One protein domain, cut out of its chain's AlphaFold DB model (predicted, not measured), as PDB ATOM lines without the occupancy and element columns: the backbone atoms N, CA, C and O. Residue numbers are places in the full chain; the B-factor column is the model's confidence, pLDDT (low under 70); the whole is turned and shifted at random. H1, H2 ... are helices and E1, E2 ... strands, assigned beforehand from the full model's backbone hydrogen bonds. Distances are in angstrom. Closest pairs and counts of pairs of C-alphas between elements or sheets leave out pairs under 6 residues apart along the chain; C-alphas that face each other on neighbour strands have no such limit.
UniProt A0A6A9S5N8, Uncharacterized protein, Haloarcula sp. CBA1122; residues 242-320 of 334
ATOM      1  N   GLN A 242     262.722 486.253 396.207       83.88
ATOM      2  CA  GLN A 242     263.801 487.233 396.080       83.88
ATOM      3  C   GLN A 242     264.539 486.999 394.764       83.88
ATOM      4  O   GLN A 242     264.681 485.852 394.340       83.88
ATOM      5  N   TYR A 243     265.007 488.077 394.139       84.62
ATOM      6  CA  TYR A 243     265.749 488.017 392.885       84.62
ATOM      7  C   TYR A 243     267.126 488.660 393.041       84.62
ATOM      8  O   TYR A 243     267.243 489.753 393.602       84.62
ATOM      9  N   ILE A 244     268.143 487.994 392.506       87.50
ATOM     10  CA  ILE A 244     269.443 488.576 392.173       87.50
ATOM     11  C   ILE A 244     269.407 488.878 390.681       87.50
ATOM     12  O   ILE A 244     268.911 488.071 389.898       87.50
ATOM     13  N   ARG A 245     269.890 490.056 390.298       88.12
ATOM     14  CA  ARG A 245     270.016 490.452 388.897       88.12
ATOM     15  C   ARG A 245     271.478 490.705 388.610       88.12
ATOM     16  O   ARG A 245     272.092 491.387 389.423       88.12
ATOM     17  N   MET A 246     271.988 490.197 387.500       89.69
ATOM     18  CA  MET A 246     273.341 490.481 387.021       89.69
ATOM     19  C   MET A 246     273.252 490.916 385.566       89.69
ATOM     20  O   MET A 246     272.419 490.405 384.821       89.69
ATOM     21  N   PHE A 247     274.064 491.893 385.189       90.12
ATOM     22  CA  PHE A 247     274.178 492.311 383.801       90.12
ATOM     23  C   PHE A 247     275.209 491.450 383.090       90.12
ATOM     24  O   PHE A 247     276.234 491.115 383.683       90.12
ATOM     25  N   ASN A 248     274.913 491.088 381.851       86.25
ATOM     26  CA  ASN A 248     275.783 490.288 381.009       86.25
ATOM     27  C   ASN A 248     276.184 491.121 379.787       86.25
ATOM     28  O   ASN A 248     275.332 491.417 378.950       86.25
ATOM     29  N   THR A 249     277.462 491.485 379.667       81.81
ATOM     30  CA  THR A 249     277.950 492.305 378.541       81.81
ATOM     31  C   THR A 249     277.948 491.575 377.193       81.81
ATOM     32  O   THR A 249     277.936 492.217 376.141       81.81
ATOM     33  N   ASP A 250     277.926 490.240 377.169       78.88
ATOM     34  CA  ASP A 250     277.838 489.490 375.910       78.88
ATOM     35  C   ASP A 250     276.455 489.617 375.265       78.88
ATOM     36  O   ASP A 250     276.357 489.682 374.040       78.88
ATOM     37  N   THR A 251     275.396 489.679 376.075       78.94
ATOM     38  CA  THR A 251     274.010 489.814 375.597       78.94
ATOM     39  C   THR A 251     273.444 491.225 375.762       78.94
ATOM     40  O   THR A 251     272.432 491.551 375.145       78.94
ATOM     41  N   MET A 252     274.092 492.072 376.567       83.00
ATOM     42  CA  MET A 252     273.591 493.369 377.042       83.00
ATOM     43  C   MET A 252     272.253 493.260 377.793       83.00
ATOM     44  O   MET A 252     271.437 494.183 377.768       83.00
ATOM     45  N   GLU A 253     272.012 492.136 378.472       86.69
ATOM     46  CA  GLU A 253     270.756 491.856 379.176       86.69
ATOM     47  C   GLU A 253     270.932 491.748 380.698       86.69
ATOM     48  O   GLU A 253     272.012 491.438 381.206       86.69
ATOM     49  N   LEU A 254     269.842 491.966 381.448       87.69
ATOM     50  CA  LEU A 254     269.767 491.567 382.861       87.69
ATOM     51  C   LEU A 254     269.279 490.133 382.996       87.69
ATOM     52  O   LEU A 254     268.101 489.821 382.786       87.69
ATOM     53  N   GLU A 255     270.161 489.288 383.503       90.06
ATOM     54  CA  GLU A 255     269.825 487.942 383.924       90.06
ATOM     55  C   GLU A 255     269.189 487.979 385.317       90.06
ATOM     56  O   GLU A 255     269.700 488.607 386.246       90.06
ATOM     57  N   ASN A 256     268.043 487.311 385.474       89.81
ATOM     58  CA  ASN A 256     267.295 487.268 386.731       89.81
ATOM     59  C   ASN A 256     267.383 485.868 387.363       89.81
ATOM     60  O   ASN A 256     266.880 484.892 386.806       89.81
ATOM     61  N   PHE A 257     267.915 485.788 388.581       90.25
ATOM     62  CA  PHE A 257     268.000 484.565 389.382       90.25
ATOM     63  C   PHE A 257     267.063 484.677 390.583       90.25
ATOM     64  O   PHE A 257     267.251 485.533 391.443       90.25
ATOM     65  N   GLY A 258     266.017 483.857 390.631       88.38
ATOM     66  CA  GLY A 258     264.954 483.904 391.629       88.38
ATOM     67  C   GLY A 258     264.968 482.720 392.596       88.38
ATOM     68  O   GLY A 258     265.170 481.572 392.215       88.38
ATOM     69  N   GLY A 259     264.658 482.974 393.864       85.56
ATOM     70  CA  GLY A 259     264.533 481.921 394.867       85.56
ATOM     71  C   GLY A 259     263.700 482.323 396.074       85.56
ATOM     72  O   GLY A 259     263.392 483.498 396.280       85.56
ATOM     73  N   ASP A 260     263.329 481.338 396.892       87.56
ATOM     74  CA  ASP A 260     262.733 481.574 398.213       87.56
ATOM     75  C   ASP A 260     263.828 482.084 399.167       87.56
ATOM     76  O   ASP A 260     264.466 481.307 399.877       87.56
ATOM     77  N   GLY A 261     264.145 483.376 399.067       86.25
ATOM     78  CA  GLY A 261     265.293 484.007 399.720       86.25
ATOM     79  C   GLY A 261     266.536 484.129 398.830       86.25
ATOM     80  O   GLY A 261     266.662 483.475 397.791       86.25
ATOM     81  N   TYR A 262     267.463 484.992 399.253       87.62
ATOM     82  CA  TYR A 262     268.682 485.288 398.499       87.62
ATOM     83  C   TYR A 262     269.630 484.089 398.381       87.62
ATOM     84  O   TYR A 262     270.261 483.941 397.345       87.62
ATOM     85  N   ASP A 263     269.668 483.184 399.359       88.12
ATOM     86  CA  ASP A 263     270.472 481.954 399.314       88.12
ATOM     87  C   ASP A 263     270.081 481.078 398.115       88.12
ATOM     88  O   ASP A 263     270.922 480.538 397.398       88.12
ATOM     89  N   ASN A 264     268.774 480.937 397.878       89.00
ATOM     90  CA  ASN A 264     268.247 480.136 396.777       89.00
ATOM     91  C   ASN A 264     268.480 480.823 395.427       89.00
ATOM     92  O   ASN A 264     268.879 480.154 394.476       89.00
ATOM     93  N   ALA A 265     268.289 482.144 395.363       90.62
ATOM     94  CA  ALA A 265     268.624 482.934 394.181       90.62
ATOM     95  C   ALA A 265     270.124 482.833 393.842       90.62
ATOM     96  O   ALA A 265     270.487 482.606 392.691       90.62
ATOM     97  N   TYR A 266     270.995 482.909 394.849       90.81
ATOM     98  CA  TYR A 266     272.445 482.787 394.699       90.81
ATOM     99  C   TYR A 266     272.850 481.398 394.202       90.81
ATOM    100  O   TYR A 266     273.629 481.268 393.260       90.81
ATOM    101  N   ASN A 267     272.270 480.343 394.780       89.81
ATOM    102  CA  ASN A 267     272.501 478.981 394.309       89.81
ATOM    103  C   ASN A 267     272.038 478.796 392.859       89.81
ATOM    104  O   ASN A 267     272.704 478.093 392.100       89.81
ATOM    105  N   GLN A 268     270.925 479.414 392.453       91.88
ATOM    106  CA  GLN A 268     270.504 479.394 391.053       91.88
ATOM    107  C   GLN A 268     271.547 480.070 390.158       91.88
ATOM    108  O   GLN A 268     271.973 479.443 389.193       91.88
ATOM    109  N   MET A 269     271.994 481.277 390.524       91.56
ATOM    110  CA  MET A 269     273.021 482.033 389.800       91.56
ATOM    111  C   MET A 269     274.319 481.233 389.635       91.56
ATOM    112  O   MET A 269     274.832 481.102 388.527       91.56
ATOM    113  N   ARG A 270     274.826 480.609 390.707       89.44
ATOM    114  CA  ARG A 270     276.017 479.746 390.622       89.44
ATOM    115  C   ARG A 270     275.811 478.548 389.700       89.44
ATOM    116  O   ARG A 270     276.694 478.212 388.920       89.44
ATOM    117  N   ASN A 271     274.667 477.875 389.811       89.31
ATOM    118  CA  ASN A 271     274.397 476.649 389.055       89.31
ATOM    119  C   ASN A 271     274.180 476.905 387.558       89.31
ATOM    120  O   ASN A 271     274.346 475.982 386.763       89.31
ATOM    121  N   SER A 272     273.798 478.126 387.174       87.88
ATOM    122  CA  SER A 272     273.671 478.549 385.778       87.88
ATOM    123  C   SER A 272     274.951 479.156 385.200       87.88
ATOM    124  O   SER A 272     274.911 479.616 384.067       87.88
ATOM    125  N   ASN A 273     276.066 479.164 385.945       83.75
ATOM    126  CA  ASN A 273     277.286 479.913 385.613       83.75
ATOM    127  C   ASN A 273     277.055 481.430 385.454       83.75
ATOM    128  O   ASN A 273     277.829 482.093 384.778       83.75
ATOM    129  N   GLY A 274     276.023 481.988 386.098       83.19
ATOM    130  CA  GLY A 274     275.755 483.433 386.111       83.19
ATOM    131  C   GLY A 274     276.644 484.219 387.083       83.19
ATOM    132  O   GLY A 274     276.395 485.391 387.335       83.19
ATOM    133  N   LEU A 275     277.634 483.558 387.690       87.88
ATOM    134  CA  LEU A 275     278.643 484.170 388.549       87.88
ATOM    135  C   LEU A 275     280.010 483.576 388.217       87.88
ATOM    136  O   LEU A 275     280.249 482.396 388.488       87.88
ATOM    137  N   ASP A 276     280.901 484.417 387.707       89.06
ATOM    138  CA  ASP A 276     282.325 484.126 387.573       89.06
ATOM    139  C   ASP A 276     283.111 484.962 388.606       89.06
ATOM    140  O   ASP A 276     283.212 486.179 388.461       89.06
ATOM    141  N   PRO A 277     283.644 484.355 389.685       89.06
ATOM    142  CA  PRO A 277     284.370 485.081 390.731       89.06
ATOM    143  C   PRO A 277     285.669 485.757 390.268       89.06
ATOM    144  O   PRO A 277     286.180 486.624 390.982       89.06
ATOM    145  N   ASP A 278     286.222 485.352 389.121       88.06
ATOM    146  CA  ASP A 278     287.446 485.932 388.560       88.06
ATOM    147  C   ASP A 278     287.156 487.133 387.641       88.06
ATOM    148  O   ASP A 278     288.089 487.821 387.229       88.06
ATOM    149  N   HIS A 279     285.876 487.407 387.371       85.00
ATOM    150  CA  HIS A 279     285.403 488.425 386.434       85.00
ATOM    151  C   HIS A 279     285.626 489.863 386.914       85.00
ATOM    152  O   HIS A 279     286.348 490.633 386.292       85.00
ATOM    153  N   CYS A 280     285.052 490.216 388.066       86.81
ATOM    154  CA  CYS A 280     285.203 491.531 388.690       86.81
ATOM    155  C   CYS A 280     285.216 491.403 390.222       86.81
ATOM    156  O   CYS A 280     284.844 490.365 390.784       86.81
ATOM    157  N   GLU A 281     285.625 492.460 390.932       86.88
ATOM    158  CA  GLU A 281     285.677 492.442 392.400       86.88
ATOM    159  C   GLU A 281     284.298 492.184 393.024       86.88
ATOM    160  O   GLU A 281     284.188 491.433 393.990       86.88
ATOM    161  N   TYR A 282     283.223 492.724 392.447       89.19
ATOM    162  CA  TYR A 282     281.866 492.503 392.953       89.19
ATOM    163  C   TYR A 282     281.406 491.047 392.791       89.19
ATOM    164  O   TYR A 282     280.754 490.513 393.693       89.19
ATOM    165  N   CYS A 283     281.806 490.363 391.714       89.50
ATOM    166  CA  CYS A 283     281.597 488.920 391.564       89.50
ATOM    167  C   CYS A 283     282.403 488.117 392.597       89.50
ATOM    168  O   CYS A 283     281.886 487.172 393.200       89.50
ATOM    169  N   ARG A 284     283.645 488.526 392.874       90.12
ATOM    170  CA  ARG A 284     284.475 487.911 393.920       90.12
ATOM    171  C   ARG A 284     283.885 488.108 395.319       90.12
ATOM    172  O   ARG A 284     283.860 487.172 396.124       90.12
ATOM    173  N   GLN A 285     283.373 489.301 395.619       88.25
ATOM    174  CA  GLN A 285     282.656 489.590 396.865       88.25
ATOM    175  C   GLN A 285     281.401 488.717 396.987       88.25
ATOM    176  O   GLN A 285     281.181 488.100 398.031       88.25
ATOM    177  N   ALA A 286     280.621 488.594 395.908       89.38
ATOM    178  CA  ALA A 286     279.434 487.744 395.860       89.38
ATOM    179  C   ALA A 286     279.740 486.258 396.122       89.38
ATOM    180  O   ALA A 286     278.907 485.560 396.703       89.38
ATOM    181  N   ASP A 287     280.918 485.763 395.726       88.69
ATOM    182  CA  ASP A 287     281.341 484.384 396.006       88.69
ATOM    183  C   ASP A 287     281.867 484.168 397.437       88.69
ATOM    184  O   ASP A 287     281.788 483.055 397.962       88.69
ATOM    185  N   SER A 288     282.388 485.218 398.082       82.12
ATOM    186  CA  SER A 288     283.162 485.110 399.328       82.12
ATOM    187  C   SER A 288     282.411 485.467 400.620       82.12
ATOM    188  O   SER A 288     282.804 484.975 401.682       82.12
ATOM    189  N   ASP A 289     281.339 486.270 400.571       72.25
ATOM    190  CA  ASP A 289     280.611 486.739 401.765       72.25
ATOM    191  C   ASP A 289     279.181 486.146 401.863       72.25
ATOM    192  O   ASP A 289     278.380 486.306 400.939       72.25
ATOM    193  N   PRO A 290     278.809 485.485 402.982       56.31
ATOM    194  CA  PRO A 290     277.446 485.010 403.232       56.31
ATOM    195  C   PRO A 290     276.443 486.108 403.649       56.31
ATOM    196  O   PRO A 290     275.282 485.790 403.928       56.31
ATOM    197  N   ASN A 291     276.832 487.386 403.740       62.84
ATOM    198  CA  ASN A 291     275.927 488.498 404.066       62.84
ATOM    199  C   ASN A 291     275.009 488.879 402.892       62.84
ATOM    200  O   ASN A 291     275.004 490.004 402.405       62.84
ATOM    201  N   TRP A 292     274.136 487.963 402.490       72.06
ATOM    202  CA  TRP A 292     273.222 488.073 401.348       72.06
ATOM    203  C   TRP A 292     272.000 488.981 401.573       72.06
ATOM    204  O   TRP A 292     270.916 488.732 401.047       72.06
ATOM    205  N   GLY A 293     272.128 490.026 402.390       81.62
ATOM    206  CA  GLY A 293     271.045 490.983 402.614       81.62
ATOM    207  C   GLY A 293     270.716 491.805 401.354       81.62
ATOM    208  O   GLY A 293     271.554 491.926 400.459       81.62
ATOM    209  N   PRO A 294     269.536 492.454 401.290       84.06
ATOM    210  CA  PRO A 294     269.158 493.299 400.153       84.06
ATOM    211  C   PRO A 294     270.182 494.393 399.816       84.06
ATOM    212  O   PRO A 294     270.402 494.690 398.647       84.06
ATOM    213  N   ASN A 295     270.818 494.977 400.837       87.25
ATOM    214  CA  ASN A 295     271.835 496.020 400.671       87.25
ATOM    215  C   ASN A 295     273.103 495.485 399.994       87.25
ATOM    216  O   ASN A 295     273.579 496.084 399.036       87.25
ATOM    217  N   PHE A 296     273.588 494.317 400.425       89.75
ATOM    218  CA  PHE A 296     274.736 493.657 399.807       89.75
ATOM    219  C   PHE A 296     274.480 493.363 398.328       89.75
ATOM    220  O   PHE A 296     275.254 493.780 397.474       89.75
ATOM    221  N   TRP A 297     273.345 492.734 398.007       88.94
ATOM    222  CA  TRP A 297     273.000 492.426 396.618       88.94
ATOM    223  C   TRP A 297     272.744 493.667 395.767       88.94
ATOM    224  O   TRP A 297     272.971 493.631 394.560       88.94
ATOM    225  N   LYS A 298     272.286 494.772 396.368       89.50
ATOM    226  CA  LYS A 298     272.191 496.055 395.668       89.50
ATOM    227  C   LYS A 298     273.582 496.580 395.304       89.50
ATOM    228  O   LYS A 298     273.776 496.911 394.139       89.50
ATOM    229  N   ARG A 299     274.526 496.593 396.253       89.75
ATOM    230  CA  ARG A 299     275.915 497.023 396.020       89.75
ATOM    231  C   ARG A 299     276.597 496.163 394.957       89.75
ATOM    232  O   ARG A 299     277.069 496.705 393.971       89.75
ATOM    233  N   VAL A 300     276.549 494.834 395.105       90.12
ATOM    234  CA  VAL A 300     277.120 493.881 394.132       90.12
ATOM    235  C   VAL A 300     276.573 494.126 392.733       90.12
ATOM    236  O   VAL A 300     277.340 494.245 391.788       90.12
ATOM    237  N   ARG A 301     275.247 494.237 392.593       90.38
ATOM    238  CA  ARG A 301     274.610 494.426 391.289       90.38
ATOM    239  C   ARG A 301     275.022 495.746 390.632       90.38
ATOM    240  O   ARG A 301     275.297 495.764 389.439       90.38
ATOM    241  N   MET A 302     275.007 496.840 391.392       91.38
ATOM    242  CA  MET A 302     275.364 498.163 390.877       91.38
ATOM    243  C   MET A 302     276.840 498.233 390.501       91.38
ATOM    244  O   MET A 302     277.166 498.658 389.401       91.38
ATOM    245  N   GLY A 303     277.713 497.757 391.384       90.50
ATOM    246  CA  GLY A 303     279.147 497.729 391.146       90.50
ATOM    247  C   GLY A 303     279.543 496.858 389.957       90.50
ATOM    248  O   GLY A 303     280.289 497.307 389.092       90.50
ATOM    249  N   HIS A 304     278.979 495.646 389.870       91.19
ATOM    250  CA  HIS A 304     279.151 494.768 388.708       91.19
ATOM    251  C   HIS A 304     278.703 495.463 387.423       91.19
ATOM    252  O   HIS A 304     279.454 495.491 386.462       91.19
ATOM    253  N   TYR A 305     277.517 496.079 387.418       91.81
ATOM    254  CA  TYR A 305     277.001 496.764 386.233       91.81
ATOM    255  C   TYR A 305     277.905 497.891 385.740       91.81
ATOM    256  O   TYR A 305     278.189 497.977 384.552       91.81
ATOM    257  N   ILE A 306     278.346 498.768 386.643       90.00
ATOM    258  CA  ILE A 306     279.178 499.903 386.244       90.00
ATOM    259  C   ILE A 306     280.550 499.400 385.756       90.00
ATOM    260  O   ILE A 306     281.024 499.890 384.738       90.00
ATOM    261  N   SER A 307     281.149 498.393 386.407       88.31
ATOM    262  CA  SER A 307     282.397 497.767 385.930       88.31
ATOM    263  C   SER A 307     282.225 497.158 384.537       88.31
ATOM    264  O   SER A 307     282.994 497.480 383.642       88.31
ATOM    265  N   GLU A 308     281.161 496.385 384.306       88.06
ATOM    266  CA  GLU A 308     280.826 495.822 382.989       88.06
ATOM    267  C   GLU A 308     280.686 496.885 381.895       88.06
ATOM    268  O   GLU A 308     281.155 496.730 380.763       88.06
ATOM    269  N   VAL A 309     280.018 497.990 382.224       89.38
ATOM    270  CA  VAL A 309     279.837 499.089 381.282       89.38
ATOM    271  C   VAL A 309     281.185 499.717 380.927       89.38
ATOM    272  O   VAL A 309     281.474 499.910 379.747       89.38
ATOM    273  N   LEU A 310     282.014 500.013 381.924       86.88
ATOM    274  CA  LEU A 310     283.261 500.747 381.722       86.88
ATOM    275  C   LEU A 310     284.370 499.879 381.120       86.88
ATOM    276  O   LEU A 310     284.977 500.290 380.135       86.88
ATOM    277  N   ASP A 311     284.604 498.691 381.673       83.00
ATOM    278  CA  ASP A 311     285.736 497.830 381.311       83.00
ATOM    279  C   ASP A 311     285.475 497.008 380.047       83.00
ATOM    280  O   ASP A 311     286.401 496.695 379.300       83.00
ATOM    281  N   GLU A 312     284.220 496.628 379.797       84.00
ATOM    282  CA  GLU A 312     283.892 495.753 378.676       84.00
ATOM    283  C   GLU A 312     283.056 496.445 377.609       84.00
ATOM    284  O   GLU A 312     283.379 496.362 376.422       84.00
ATOM    285  N   THR A 313     281.969 497.117 377.991       86.56
ATOM    286  CA  THR A 313     281.023 497.658 377.008       86.56
ATOM    287  C   THR A 313     281.646 498.799 376.208       86.56
ATOM    288  O   THR A 313     281.644 498.736 374.976       86.56
ATOM    289  N   LEU A 314     282.223 499.807 376.873       85.25
ATOM    290  CA  LEU A 314     282.878 500.932 376.196       85.25
ATOM    291  C   LEU A 314     284.058 500.461 375.331       85.25
ATOM    292  O   LEU A 314     284.117 500.788 374.143       85.25
ATOM    293  N   ASP A 315     284.923 499.598 375.867       80.31
ATOM    294  CA  ASP A 315     286.064 499.026 375.140       80.31
ATOM    295  C   ASP A 315     285.633 498.240 373.885       80.31
ATOM    296  O   ASP A 315     286.222 498.368 372.798       80.31
ATOM    297  N   ARG A 316     284.564 497.435 373.979       78.88
ATOM    298  CA  ARG A 316     283.980 496.719 372.827       78.88
ATOM    299  C   ARG A 316     283.394 497.694 371.806       78.88
ATOM    300  O   ARG A 316     283.572 497.495 370.599       78.88
ATOM    301  N   MET A 317     282.723 498.756 372.253       78.69
ATOM    302  CA  MET A 317     282.153 499.769 371.361       78.69
ATOM    303  C   MET A 317     283.226 500.504 370.557       78.69
ATOM    304  O   MET A 317     283.030 500.696 369.352       78.69
ATOM    305  N   GLU A 318     284.343 500.867 371.189       74.81
ATOM    306  CA  GLU A 318     285.461 501.573 370.553       74.81
ATOM    307  C   GLU A 318     286.276 500.671 369.613       74.81
ATOM    308  O   GLU A 318     286.703 501.099 368.537       74.81
ATOM    309  N   SER A 319     286.477 499.402 369.986       70.44
ATOM    310  CA  SER A 319     287.310 498.461 369.222       70.44
ATOM    311  C   SER A 319     286.605 497.817 368.023       70.44
ATOM    312  O   SER A 319     287.264 497.413 367.058       70.44
ATOM    313  N   GLN A 320     285.273 497.723 368.033       64.50
ATOM    314  CA  GLN A 320     284.515 497.121 366.939       64.50
ATOM    315  C   GLN A 320     284.103 498.169 365.896       64.50
ATOM    316  O   GLN A 320     283.283 499.036 366.159       64.50
TER     317      GLN A 320
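What this domain is: This is residues 242 to 320 of the 334 residues of an uncharacterized protein of Haloarcula sp. CBA1122 (UniProt A0A6A9S5N8). A two-stranded hairpin, E1 and E2, has H1 over one face, while the long helix H3 runs beside E1 and short H2 packs on H3. The 79 printed residues, ordered E1 E2 H1 H2 H3, are of mixed class with an antiparallel sheet, compact with a radius of gyration of the C-alphas of 12.6 A, and span 41 by 19 by 19 A.

How they stand to each other: E1, residues 242 to 248, and E2, residues 253 to 259, form an antiparallel hairpin, with N 244 and O 257 within hydrogen-bond range at 2.8 A. H1, residues 262 to 271, comes closest to E2 at the C-alphas of Ala 265 and Gly 259, 4.3 A. H2, residues 281 to 288, touches residues 297 to 304 of H3, residues 294 to 319, in a helical hairpin, opposite ways at a steep tilt of 41 degrees; the closest C-alphas, Tyr 282 and Val 300, are 5.1 A apart. The closest C-alphas of E1 and H3, Phe 247 and Tyr 305, are 5.8 A apart. Every O i to N i+4 pair is within hydrogen-bond range in H1 and H2, and 20 of 22 in H3.

Where its parts are: E1, 19.5 A long, begins at C-alpha 242 (263.801, 487.233, 396.080). H3, 36.2 A long, ends at C-alpha 319 (287.310, 498.461, 369.222).

The domain as a whole: The printed part has no cut and no long link. Residues 290, 291 and 320 have pLDDT under 70.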